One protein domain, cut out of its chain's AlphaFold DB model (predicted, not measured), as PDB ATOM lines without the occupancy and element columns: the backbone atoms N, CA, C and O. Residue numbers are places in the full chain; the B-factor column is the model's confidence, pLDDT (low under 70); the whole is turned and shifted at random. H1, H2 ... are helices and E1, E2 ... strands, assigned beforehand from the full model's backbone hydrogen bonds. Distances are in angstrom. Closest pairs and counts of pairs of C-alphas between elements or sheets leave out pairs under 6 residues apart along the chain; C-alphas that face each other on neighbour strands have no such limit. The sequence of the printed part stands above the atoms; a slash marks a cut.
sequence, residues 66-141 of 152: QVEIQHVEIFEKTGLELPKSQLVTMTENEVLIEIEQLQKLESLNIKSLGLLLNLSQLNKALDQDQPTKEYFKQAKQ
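This is residues 66 to 141 of the 152 residues of an uncharacterized protein of candidate division TM6 bacterium GW2011_GWF2_28_16 (UniProt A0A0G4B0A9). What is the shape? The hairpin E1 and E2 packs through E1 on a middle helix, H2, with H1 and H3 on other sides of H2. What builds it? The 76 printed residues include two antiparallel strands, then three helices, class mixed. How large? It is compact, radius of gyration of the C-alphas 11.8 A, spanning 33 by 23 by 20 A.

Where are the strands? E1 is residues 66 to 72, from C-alpha 66 at (9.221, -17.380, -25.611); E2 is 85 to 91. And the helices? H1 is residues 92 to 107, 22.5 A long; H2 is 113 to 125; H3 is 129 to 141, ending at C-alpha 141 (-6.756, -24.978, -50.660).

How do strands pair? N 69 and O 88 of the hairpin E1 and E2 are 2.8 A apart, within hydrogen-bond range. What meets H2? The closest C-alphas with E1 are Val 72 and Gly 114, 5.3 A. H2 touches H1 (Val 95 and Leu 122, closest C-alphas, 6.1 A) and H3 (Ser 120 and Thr 132, 4.3 A), opposite ways at shallow tilts of 31 and 19 degrees; H1 and H3 are apart. In H1, H2 and H3 every O i to N i+4 pair is within hydrogen-bond range.

Any cut or long link? The printed part has no cut; E1 to E2 is long, 12 residues. Where is pLDDT under 70? At residues 69, 71 and 74 to 85.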
ATOM      1  N   GLN A  66      10.559 -17.735 -25.170       73.31
ATOM      2  CA  GLN A  66       9.221 -17.380 -25.611       73.31
ATOM      3  C   GLN A  66       9.243 -17.119 -27.113       73.31
ATOM      4  O   GLN A  66      10.178 -16.498 -27.621       73.31
ATOM      5  N   VAL A  67       8.210 -17.585 -27.807       74.31
ATOM      6  CA  VAL A  67       8.029 -17.407 -29.247       74.31
ATOM      7  C   VAL A  67       6.814 -16.515 -29.482       74.31
ATOM      8  O   VAL A  67       5.782 -16.664 -28.825       74.31
ATOM      9  N   GLU A  68       6.942 -15.563 -30.401       71.06
ATOM     10  CA  GLU A  68       5.838 -14.708 -30.838       71.06
ATOM     11  C   GLU A  68       5.084 -15.377 -31.989       71.06
ATOM     12  O   GLU A  68       5.671 -15.734 -33.012       71.06
ATOM     13  N   ILE A  69       3.774 -15.543 -31.826       68.94
ATOM     14  CA  ILE A  69       2.901 -16.260 -32.760       68.94
ATOM     15  C   ILE A  69       1.734 -15.350 -33.137       68.94
ATOM     16  O   ILE A  69       1.189 -14.635 -32.298       68.94
ATOM     17  N   GLN A  70       1.340 -15.348 -34.410       70.62
ATOM     18  CA  GLN A  70       0.233 -14.529 -34.903       70.62
ATOM     19  C   GLN A  70      -1.075 -15.318 -34.820       70.62
ATOM     20  O   GLN A  70      -1.550 -15.864 -35.811       70.62
ATOM     21  N   HIS A  71      -1.671 -15.362 -33.631       69.69
ATOM     22  CA  HIS A  71      -2.901 -16.104 -33.386       69.69
ATOM     23  C   HIS A  71      -4.063 -15.571 -34.236       69.69
ATOM     24  O   HIS A  71      -4.430 -14.396 -34.156       69.69
ATOM     25  N   VAL A  72      -4.662 -16.459 -35.020       70.62
ATOM     26  CA  VAL A  72      -5.741 -16.201 -35.972       70.62
ATOM     27  C   VAL A  72      -7.083 -16.652 -35.386       70.62
ATOM     28  O   VAL A  72      -7.184 -17.714 -34.774       70.62
ATOM     29  N   GLU A  73      -8.147 -15.868 -35.564       72.69
ATOM     30  CA  GLU A  73      -9.492 -16.272 -35.128       72.69
ATOM     31  C   GLU A  73      -9.983 -17.533 -35.875       72.69
ATOM     32  O   GLU A  73      -9.955 -17.604 -37.102       72.69
ATOM     33  N   ILE A  74     -10.453 -18.538 -35.125       61.94
ATOM     34  CA  ILE A  74     -10.872 -19.852 -35.657       61.94
ATOM     35  C   ILE A  74     -12.261 -19.797 -36.310       61.94
ATOM     36  O   ILE A  74     -12.528 -20.537 -37.261       61.94
ATOM     37  N   PHE A  75     -13.142 -18.935 -35.799       59.88
ATOM     38  CA  PHE A  75     -14.513 -18.767 -36.273       59.88
ATOM     39  C   PHE A  75     -14.624 -17.449 -37.034       59.88
ATOM     40  O   PHE A  75     -14.737 -16.382 -36.435       59.88
ATOM     41  N   GLU A  76     -14.591 -17.525 -38.361       57.72
ATOM     42  CA  GLU A  76     -14.818 -16.360 -39.211       57.72
ATOM     43  C   GLU A  76     -16.236 -15.813 -38.997       57.72
ATOM     44  O   GLU A  76     -17.236 -16.534 -39.086       57.72
ATOM     45  N   LYS A  77     -16.340 -14.501 -38.774       50.12
ATOM     46  CA  LYS A  77     -17.590 -13.769 -38.982       50.12
ATOM     47  C   LYS A  77     -17.819 -13.665 -40.487       50.12
ATOM     48  O   LYS A  77     -17.413 -12.682 -41.083       50.12
ATOM     49  N   THR A  78     -18.429 -14.689 -41.086       48.47
ATOM     50  CA  THR A  78     -19.075 -14.655 -42.416       48.47
ATOM     51  C   THR A  78     -18.433 -13.704 -43.439       48.47
ATOM     52  O   THR A  78     -18.866 -12.562 -43.577       48.47
ATOM     53  N   GLY A  79     -17.459 -14.194 -44.205       49.19
ATOM     54  CA  GLY A  79     -16.897 -13.485 -45.356       49.19
ATOM     55  C   GLY A  79     -15.436 -13.854 -45.585       49.19
ATOM     56  O   GLY A  79     -14.714 -14.078 -44.625       49.19
ATOM     57  N   LEU A  80     -15.012 -13.889 -46.854       53.59
ATOM     58  CA  LEU A  80     -13.643 -14.120 -47.366       53.59
ATOM     59  C   LEU A  80     -12.598 -13.077 -46.895       53.59
ATOM     60  O   LEU A  80     -11.602 -12.826 -47.578       53.59
ATOM     61  N   GLU A  81     -12.838 -12.414 -45.770       54.62
ATOM     62  CA  GLU A  81     -11.903 -11.484 -45.163       54.62
ATOM     63  C   GLU A  81     -10.858 -12.277 -44.381       54.62
ATOM     64  O   GLU A  81     -11.182 -13.204 -43.642       54.62
ATOM     65  N   LEU A  82      -9.584 -11.918 -44.563       58.75
ATOM     66  CA  LEU A  82      -8.497 -12.547 -43.825       58.75
ATOM     67  C   LEU A  82      -8.756 -12.385 -42.318       58.75
ATOM     68  O   LEU A  82      -8.959 -11.254 -41.862       58.75
ATOM     69  N   PRO A  83      -8.745 -13.481 -41.544       60.19
ATOM     70  CA  PRO A  83      -9.008 -13.422 -40.116       60.19
ATOM     71  C   PRO A  83      -7.993 -12.511 -39.416       60.19
ATOM     72  O   PRO A  83      -6.796 -12.523 -39.720       60.19
ATOM     73  N   LYS A  84      -8.486 -11.684 -38.486       60.22
ATOM     74  CA  LYS A  84      -7.637 -10.778 -37.708       60.22
ATOM     75  C   LYS A  84      -6.642 -11.602 -36.901       60.22
ATOM     76  O   LYS A  84      -7.038 -12.529 -36.195       60.22
ATOM     77  N   SER A  85      -5.368 -11.246 -37.008       65.75
ATOM     78  CA  SER A  85      -4.302 -11.839 -36.212       65.75
ATOM     79  C   SER A  85      -3.974 -10.954 -35.013       65.75
ATOM     80  O   SER A  85      -3.982  -9.723 -35.099       65.75
ATOM     81  N   GLN A  86      -3.701 -11.582 -33.875       72.25
ATOM     82  CA  GLN A  86      -3.118 -10.936 -32.702       72.25
ATOM     83  C   GLN A  86      -1.770 -11.586 -32.416       72.25
ATOM     84  O   GLN A  86      -1.642 -12.806 -32.475       72.25
ATOM     85  N   LEU A  87      -0.757 -10.775 -32.114       73.12
ATOM     86  CA  LEU A  87       0.525 -11.290 -31.645       73.12
ATOM     87  C   LEU A  87       0.351 -11.804 -30.217       73.12
ATOM     88  O   LEU A  87      -0.054 -11.054 -29.329       73.12
ATOM     89  N   VAL A  88       0.650 -13.082 -30.014       78.06
ATOM     90  CA  VAL A  88       0.611 -13.756 -28.721       78.06
ATOM     91  C   VAL A  88       1.983 -14.355 -28.460       78.06
ATOM     92  O   VAL A  88       2.557 -15.025 -29.314       78.06
ATOM     93  N   THR A  89       2.515 -14.099 -27.273       78.25
ATOM     94  CA  THR A  89       3.792 -14.648 -26.822       78.25
ATOM     95  C   THR A  89       3.525 -15.924 -26.031       78.25
ATOM     96  O   THR A  89       2.773 -15.886 -25.059       78.25
ATOM     97  N   MET A  90       4.126 -17.041 -26.440       81.31
ATOM     98  CA  MET A  90       3.930 -18.354 -25.817       81.31
ATOM     99  C   MET A  90       5.271 -19.035 -25.536       81.31
ATOM    100  O   MET A  90       6.232 -18.891 -26.289       81.31
ATOM    101  N   THR A  91       5.344 -19.798 -24.454       83.88
ATOM    102  CA  THR A  91       6.429 -20.757 -24.203       83.88
ATOM    103  C   THR A  91       6.224 -22.027 -25.027       83.88
ATOM    104  O   THR A  91       5.103 -22.360 -25.395       83.88
ATOM    105  N   GLU A  92       7.287 -22.796 -25.261       81.94
ATOM    106  CA  GLU A  92       7.223 -24.069 -26.005       81.94
ATOM    107  C   GLU A  92       6.151 -25.038 -25.460       81.94
ATOM    108  O   GLU A  92       5.403 -25.651 -26.218       81.94
ATOM    109  N   ASN A  93       6.004 -25.114 -24.133       83.75
ATOM    110  CA  ASN A  93       4.973 -25.939 -23.499       83.75
ATOM    111  C   ASN A  93       3.553 -25.433 -23.783       83.75
ATOM    112  O   ASN A  93       2.646 -26.237 -23.980       83.75
ATOM    113  N   GLU A  94       3.344 -24.116 -23.781       84.75
ATOM    114  CA  GLU A  94       2.045 -23.525 -24.117       84.75
ATOM    115  C   GLU A  94       1.707 -23.769 -25.590       84.75
ATOM    116  O   GLU A  94       0.571 -24.122 -25.893       84.75
ATOM    117  N   VAL A  95       2.702 -23.700 -26.482       86.56
ATOM    118  CA  VAL A  95       2.542 -24.050 -27.901       86.56
ATOM    119  C   VAL A  95       2.111 -25.509 -28.067       86.56
ATOM    120  O   VAL A  95       1.168 -25.783 -28.806       86.56
ATOM    121  N   LEU A  96       2.740 -26.448 -27.354       88.81
ATOM    122  CA  LEU A  96       2.351 -27.864 -27.385       88.81
ATOM    123  C   LEU A  96       0.914 -28.084 -26.892       88.81
ATOM    124  O   LEU A  96       0.145 -28.801 -27.534       88.81
ATOM    125  N   ILE A  97       0.540 -27.444 -25.781       89.12
ATOM    126  CA  ILE A  97      -0.821 -27.521 -25.235       89.12
ATOM    127  C   ILE A  97      -1.836 -26.970 -26.244       89.12
ATOM    128  O   ILE A  97      -2.888 -27.579 -26.447       89.12
ATOM    129  N   GLU A  98      -1.531 -25.847 -26.891       88.81
ATOM    130  CA  GLU A  98      -2.408 -25.227 -27.883       88.81
ATOM    131  C   GLU A  98      -2.572 -26.119 -29.124       88.81
ATOM    132  O   GLU A  98      -3.693 -26.337 -29.585       88.81
ATOM    133  N   ILE A  99      -1.485 -26.724 -29.624       91.75
ATOM    134  CA  ILE A  99      -1.546 -27.695 -30.730       91.75
ATOM    135  C   ILE A  99      -2.475 -28.858 -30.376       91.75
ATOM    136  O   ILE A  99      -3.346 -29.197 -31.177       91.75
ATOM    137  N   GLU A 100      -2.349 -29.446 -29.181       91.81
ATOM    138  CA  GLU A 100      -3.233 -30.537 -28.754       91.81
ATOM    139  C   GLU A 100      -4.708 -30.112 -28.711       91.81
ATOM    140  O   GLU A 100      -5.600 -30.890 -29.063       91.81
ATOM    141  N   GLN A 101      -4.993 -28.886 -28.268       89.50
ATOM    142  CA  GLN A 101      -6.357 -28.356 -28.235       89.50
ATOM    143  C   GLN A 101      -6.920 -28.165 -29.647       89.50
ATOM    144  O   GLN A 101      -8.045 -28.591 -29.924       89.50
ATOM    145  N   LEU A 102      -6.136 -27.593 -30.559       89.38
ATOM    146  CA  LEU A 102      -6.549 -27.385 -31.946       89.38
ATOM    147  C   LEU A 102      -6.688 -28.703 -32.718       89.38
ATOM    148  O   LEU A 102      -7.635 -28.858 -33.488       89.38
ATOM    149  N   GLN A 103      -5.832 -29.692 -32.466       90.81
ATOM    150  CA  GLN A 103      -5.969 -31.035 -33.042       90.81
ATOM    151  C   GLN A 103      -7.224 -31.758 -32.536       90.81
ATOM    152  O   GLN A 103      -7.863 -32.494 -33.291       90.81
ATOM    153  N   LYS A 104      -7.652 -31.519 -31.288       90.12
ATOM    154  CA  LYS A 104      -8.959 -32.011 -30.816       90.12
ATOM    155  C   LYS A 104     -10.101 -31.396 -31.622       90.12
ATOM    156  O   LYS A 104     -11.006 -32.128 -32.015       90.12
ATOM    157  N   LEU A 105     -10.054 -30.097 -31.920       85.12
ATOM    158  CA  LEU A 105     -11.048 -29.457 -32.794       85.12
ATOM    159  C   LEU A 105     -11.020 -30.037 -34.217       85.12
ATOM    160  O   LEU A 105     -12.078 -30.325 -34.777       85.12
ATOM    161  N   GLU A 106      -9.831 -30.291 -34.767       85.81
ATOM    162  CA  GLU A 106      -9.669 -30.961 -36.064       85.81
ATOM    163  C   GLU A 106     -10.317 -32.359 -36.058       85.81
ATOM    164  O   GLU A 106     -11.044 -32.712 -36.990       85.81
ATOM    165  N   SER A 107     -10.134 -33.132 -34.979       87.25
ATOM    166  CA  SER A 107     -10.731 -34.467 -34.819       87.25
ATOM    167  C   SER A 107     -12.266 -34.450 -34.744       87.25
ATOM    168  O   SER A 107     -12.916 -35.429 -35.109       87.25
ATOM    169  N   LEU A 108     -12.856 -33.316 -34.351       86.88
ATOM    170  CA  LEU A 108     -14.300 -33.057 -34.394       86.88
ATOM    171  C   LEU A 108     -14.786 -32.602 -35.781       86.88
ATOM    172  O   LEU A 108     -15.915 -32.130 -35.923       86.88
ATOM    173  N   ASN A 109     -13.954 -32.770 -36.812       82.19
ATOM    174  CA  ASN A 109     -14.226 -32.410 -38.200       82.19
ATOM    175  C   ASN A 109     -14.373 -30.893 -38.441       82.19
ATOM    176  O   ASN A 109     -14.916 -30.472 -39.465       82.19
ATOM    177  N   ILE A 110     -13.868 -30.060 -37.525       78.44
ATOM    178  CA  ILE A 110     -13.817 -28.604 -37.685       78.44
ATOM    179  C   ILE A 110     -12.552 -28.264 -38.476       78.44
ATOM    180  O   ILE A 110     -11.447 -28.284 -37.945       78.44
ATOM    181  N   LYS A 111     -12.712 -27.949 -39.765       79.69
ATOM    182  CA  LYS A 111     -11.613 -27.576 -40.669       79.69
ATOM    183  C   LYS A 111     -11.797 -26.151 -41.176       79.69
ATOM    184  O   LYS A 111     -12.179 -25.938 -42.324       79.69
ATOM    185  N   SER A 112     -11.589 -25.179 -40.292       83.44
ATOM    186  CA  SER A 112     -11.626 -23.763 -40.664       83.44
ATOM    187  C   SER A 112     -10.254 -23.269 -41.114       83.44
ATOM    188  O   SER A 112      -9.215 -23.826 -40.750       83.44
ATOM    189  N   LEU A 113     -10.250 -22.190 -41.898       82.75
ATOM    190  CA  LEU A 113      -9.020 -21.553 -42.343       82.75
ATOM    191  C   LEU A 113      -8.158 -21.098 -41.154       82.75
ATOM    192  O   LEU A 113      -6.966 -21.396 -41.113       82.75
ATOM    193  N   GLY A 114      -8.767 -20.431 -40.167       82.50
ATOM    194  CA  GLY A 114      -8.072 -19.966 -38.965       82.50
ATOM    195  C   GLY A 114      -7.429 -21.100 -38.165       82.50
ATOM    196  O   GLY A 114      -6.285 -20.971 -37.736       82.50
ATOM    197  N   LEU A 115      -8.105 -22.250 -38.047       86.94
ATOM    198  CA  LEU A 115      -7.551 -23.436 -37.385       86.94
ATOM    199  C   LEU A 115      -6.290 -23.950 -38.095       86.94
ATOM    200  O   LEU A 115      -5.273 -24.187 -37.446       86.94
ATOM    201  N   LEU A 116      -6.334 -24.083 -39.423       88.81
ATOM    202  CA  LEU A 116      -5.199 -24.578 -40.211       88.81
ATOM    203  C   LEU A 116      -4.017 -23.600 -40.205       88.81
ATOM    204  O   LEU A 116      -2.861 -24.024 -40.156       88.81
ATOM    205  N   LEU A 117      -4.290 -22.291 -40.221       86.81
ATOM    206  CA  LEU A 117      -3.256 -21.261 -40.107       86.81
ATOM    207  C   LEU A 117      -2.595 -21.267 -38.725       86.81
ATOM    208  O   LEU A 117      -1.367 -21.214 -38.658       86.81
ATOM    209  N   ASN A 118      -3.376 -21.395 -37.648       87.88
ATOM    210  CA  ASN A 118      -2.838 -21.499 -36.291       87.88
ATOM    211  C   ASN A 118      -1.977 -22.748 -36.128       87.88
ATOM    212  O   ASN A 118      -0.844 -22.645 -35.670       87.88
ATOM    213  N   LEU A 119      -2.466 -23.913 -36.564       90.56
ATOM    214  CA  LEU A 119      -1.689 -25.152 -36.514       90.56
ATOM    215  C   LEU A 119      -0.384 -25.021 -37.299       90.56
ATOM    216  O   LEU A 119       0.668 -25.404 -36.795       90.56
ATOM    217  N   SER A 120      -0.412 -24.438 -38.498       89.75
ATOM    218  CA  SER A 120       0.806 -24.218 -39.279       89.75
ATOM    219  C   SER A 120       1.812 -23.315 -38.552       89.75
ATOM    220  O   SER A 120       2.993 -23.647 -38.479       89.75
ATOM    221  N   GLN A 121       1.359 -22.209 -37.956       87.75
ATOM    222  CA  GLN A 121       2.233 -21.291 -37.221       87.75
ATOM    223  C   GLN A 121       2.793 -21.885 -35.925       87.75
ATOM    224  O   GLN A 121       3.974 -21.708 -35.642       87.75
ATOM    225  N   LEU A 122       1.969 -22.597 -35.156       90.69
ATOM    226  CA  LEU A 122       2.392 -23.254 -33.919       90.69
ATOM    227  C   LEU A 122       3.425 -24.351 -34.211       90.69
ATOM    228  O   LEU A 122       4.433 -24.443 -33.522       90.69
ATOM    229  N   ASN A 123       3.230 -25.135 -35.277       89.44
ATOM    230  CA  ASN A 123       4.220 -26.124 -35.710       89.44
ATOM    231  C   ASN A 123       5.520 -25.462 -36.195       89.44
ATOM    232  O   ASN A 123       6.601 -25.978 -35.915       89.44
ATOM    233  N   LYS A 124       5.437 -24.298 -36.855       87.25
ATOM    234  CA  LYS A 124       6.619 -23.518 -37.250       87.25
ATOM    235  C   LYS A 124       7.391 -23.012 -36.030       87.25
ATOM    236  O   LYS A 124       8.613 -23.051 -36.037       87.25
ATOM    237  N   ALA A 125       6.690 -22.577 -34.983       85.00
ATOM    238  CA  ALA A 125       7.292 -22.137 -33.724       85.00
ATOM    239  C   ALA A 125       8.035 -23.262 -32.972       85.00
ATOM    240  O   ALA A 125       8.884 -22.966 -32.137       85.00
ATOM    241  N   LEU A 126       7.729 -24.529 -33.274       87.62
ATOM    242  CA  LEU A 126       8.410 -25.717 -32.746       87.62
ATOM    243  C   LEU A 126       9.446 -26.309 -33.722       87.62
ATOM    244  O   LEU A 126       9.849 -27.460 -33.549       87.62
ATOM    245  N   ASP A 127       9.817 -25.583 -34.783       85.12
ATOM    246  CA  ASP A 127      10.707 -26.054 -35.856       85.12
ATOM    247  C   ASP A 127      10.237 -27.365 -36.533       85.12
ATOM    248  O   ASP A 127      11.021 -28.142 -37.087       85.12
ATOM    249  N   GLN A 128       8.925 -27.634 -36.524       88.25
ATOM    250  CA  GLN A 128       8.335 -28.816 -37.151       88.25
ATOM    251  C   GLN A 128       7.956 -28.529 -38.611       88.25
ATOM    252  O   GLN A 128       6.805 -28.245 -38.956       88.25
ATOM    253  N   ASP A 129       8.937 -28.632 -39.505       86.44
ATOM    254  CA  ASP A 129       8.803 -28.253 -40.920       86.44
ATOM    255  C   ASP A 129       7.734 -29.027 -41.705       86.44
ATOM    256  O   ASP A 129       7.034 -28.458 -42.547       86.44
ATOM    257  N   GLN A 130       7.633 -30.338 -41.475       90.25
ATOM    258  CA  GLN A 130       6.669 -31.205 -42.162       90.25
ATOM    259  C   GLN A 130       5.216 -30.788 -41.874       90.25
ATOM    260  O   GLN A 130       4.536 -30.347 -42.806       90.25
ATOM    261  N   PRO A 131       4.744 -30.819 -40.610       89.88
ATOM    262  CA  PRO A 131       3.364 -30.450 -40.299       89.88
ATOM    263  C   PRO A 131       3.068 -28.985 -40.638       89.88
ATOM    264  O   PRO A 131       1.977 -28.671 -41.114       89.88
ATOM    265  N   THR A 132       4.053 -28.090 -40.509       88.88
ATOM    266  CA  THR A 132       3.925 -26.692 -40.949       88.88
ATOM    267  C   THR A 132       3.496 -26.596 -42.413       88.88
ATOM    268  O   THR A 132       2.522 -25.905 -42.732       88.88
ATOM    269  N   LYS A 133       4.196 -27.308 -43.307       89.00
ATOM    270  CA  LYS A 133       3.918 -27.308 -44.751       89.00
ATOM    271  C   LYS A 133       2.585 -27.973 -45.075       89.00
ATOM    272  O   LYS A 133       1.865 -27.484 -45.947       89.00
ATOM    273  N   GLU A 134       2.249 -29.061 -44.391       92.56
ATOM    274  CA  GLU A 134       0.991 -29.778 -44.602       92.56
ATOM    275  C   GLU A 134      -0.222 -28.917 -44.244       92.56
ATOM    276  O   GLU A 134      -1.111 -28.734 -45.081       92.56
ATOM    277  N   TYR A 135      -0.237 -28.319 -43.050       91.00
ATOM    278  CA  TYR A 135      -1.333 -27.452 -42.620       91.00
ATOM    279  C   TYR A 135      -1.429 -26.179 -43.468       91.00
ATOM    280  O   TYR A 135      -2.530 -25.775 -43.851       91.00
ATOM    281  N   PHE A 136      -0.297 -25.592 -43.874       88.75
ATOM    282  CA  PHE A 136      -0.313 -24.432 -44.769       88.75
ATOM    283  C   PHE A 136      -0.865 -24.764 -46.158       88.75
ATOM    284  O   PHE A 136      -1.624 -23.985 -46.736       88.75
ATOM    285  N   LYS A 137      -0.524 -25.939 -46.700       90.00
ATOM    286  CA  LYS A 137      -1.067 -26.412 -47.977       90.00
ATOM    287  C   LYS A 137      -2.583 -26.578 -47.903       90.00
ATOM    288  O   LYS A 137      -3.272 -26.178 -48.838       90.00
ATOM    289  N   GLN A 138      -3.099 -27.127 -46.804       89.56
ATOM    290  CA  GLN A 138      -4.541 -27.248 -46.577       89.56
ATOM    291  C   GLN A 138      -5.211 -25.870 -46.462       89.56
ATOM    292  O   GLN A 138      -6.241 -25.637 -47.089       89.56
ATOM    293  N   ALA A 139      -4.596 -24.913 -45.760       86.25
ATOM    294  CA  ALA A 139      -5.100 -23.539 -45.692       86.25
ATOM    295  C   ALA A 139      -5.160 -22.870 -47.082       86.25
ATOM    296  O   ALA A 139      -6.173 -22.265 -47.434       86.25
ATOM    297  N   LYS A 140      -4.122 -23.046 -47.917       85.44
ATOM    298  CA  LYS A 140      -4.091 -22.548 -49.307       85.44
ATOM    299  C   LYS A 140      -5.174 -23.162 -50.200       85.44
ATOM    300  O   LYS A 140      -5.595 -22.516 -51.154       85.44
ATOM    301  N   GLN A 141      -5.634 -24.384 -49.923       86.94
ATOM    302  CA  GLN A 141      -6.756 -24.978 -50.660       86.94
ATOM    303  C   GLN A 141      -8.081 -24.263 -50.369       86.94
ATOM    304  O   GLN A 141      -8.928 -24.189 -51.254       86.94
TER     305      GLN A 141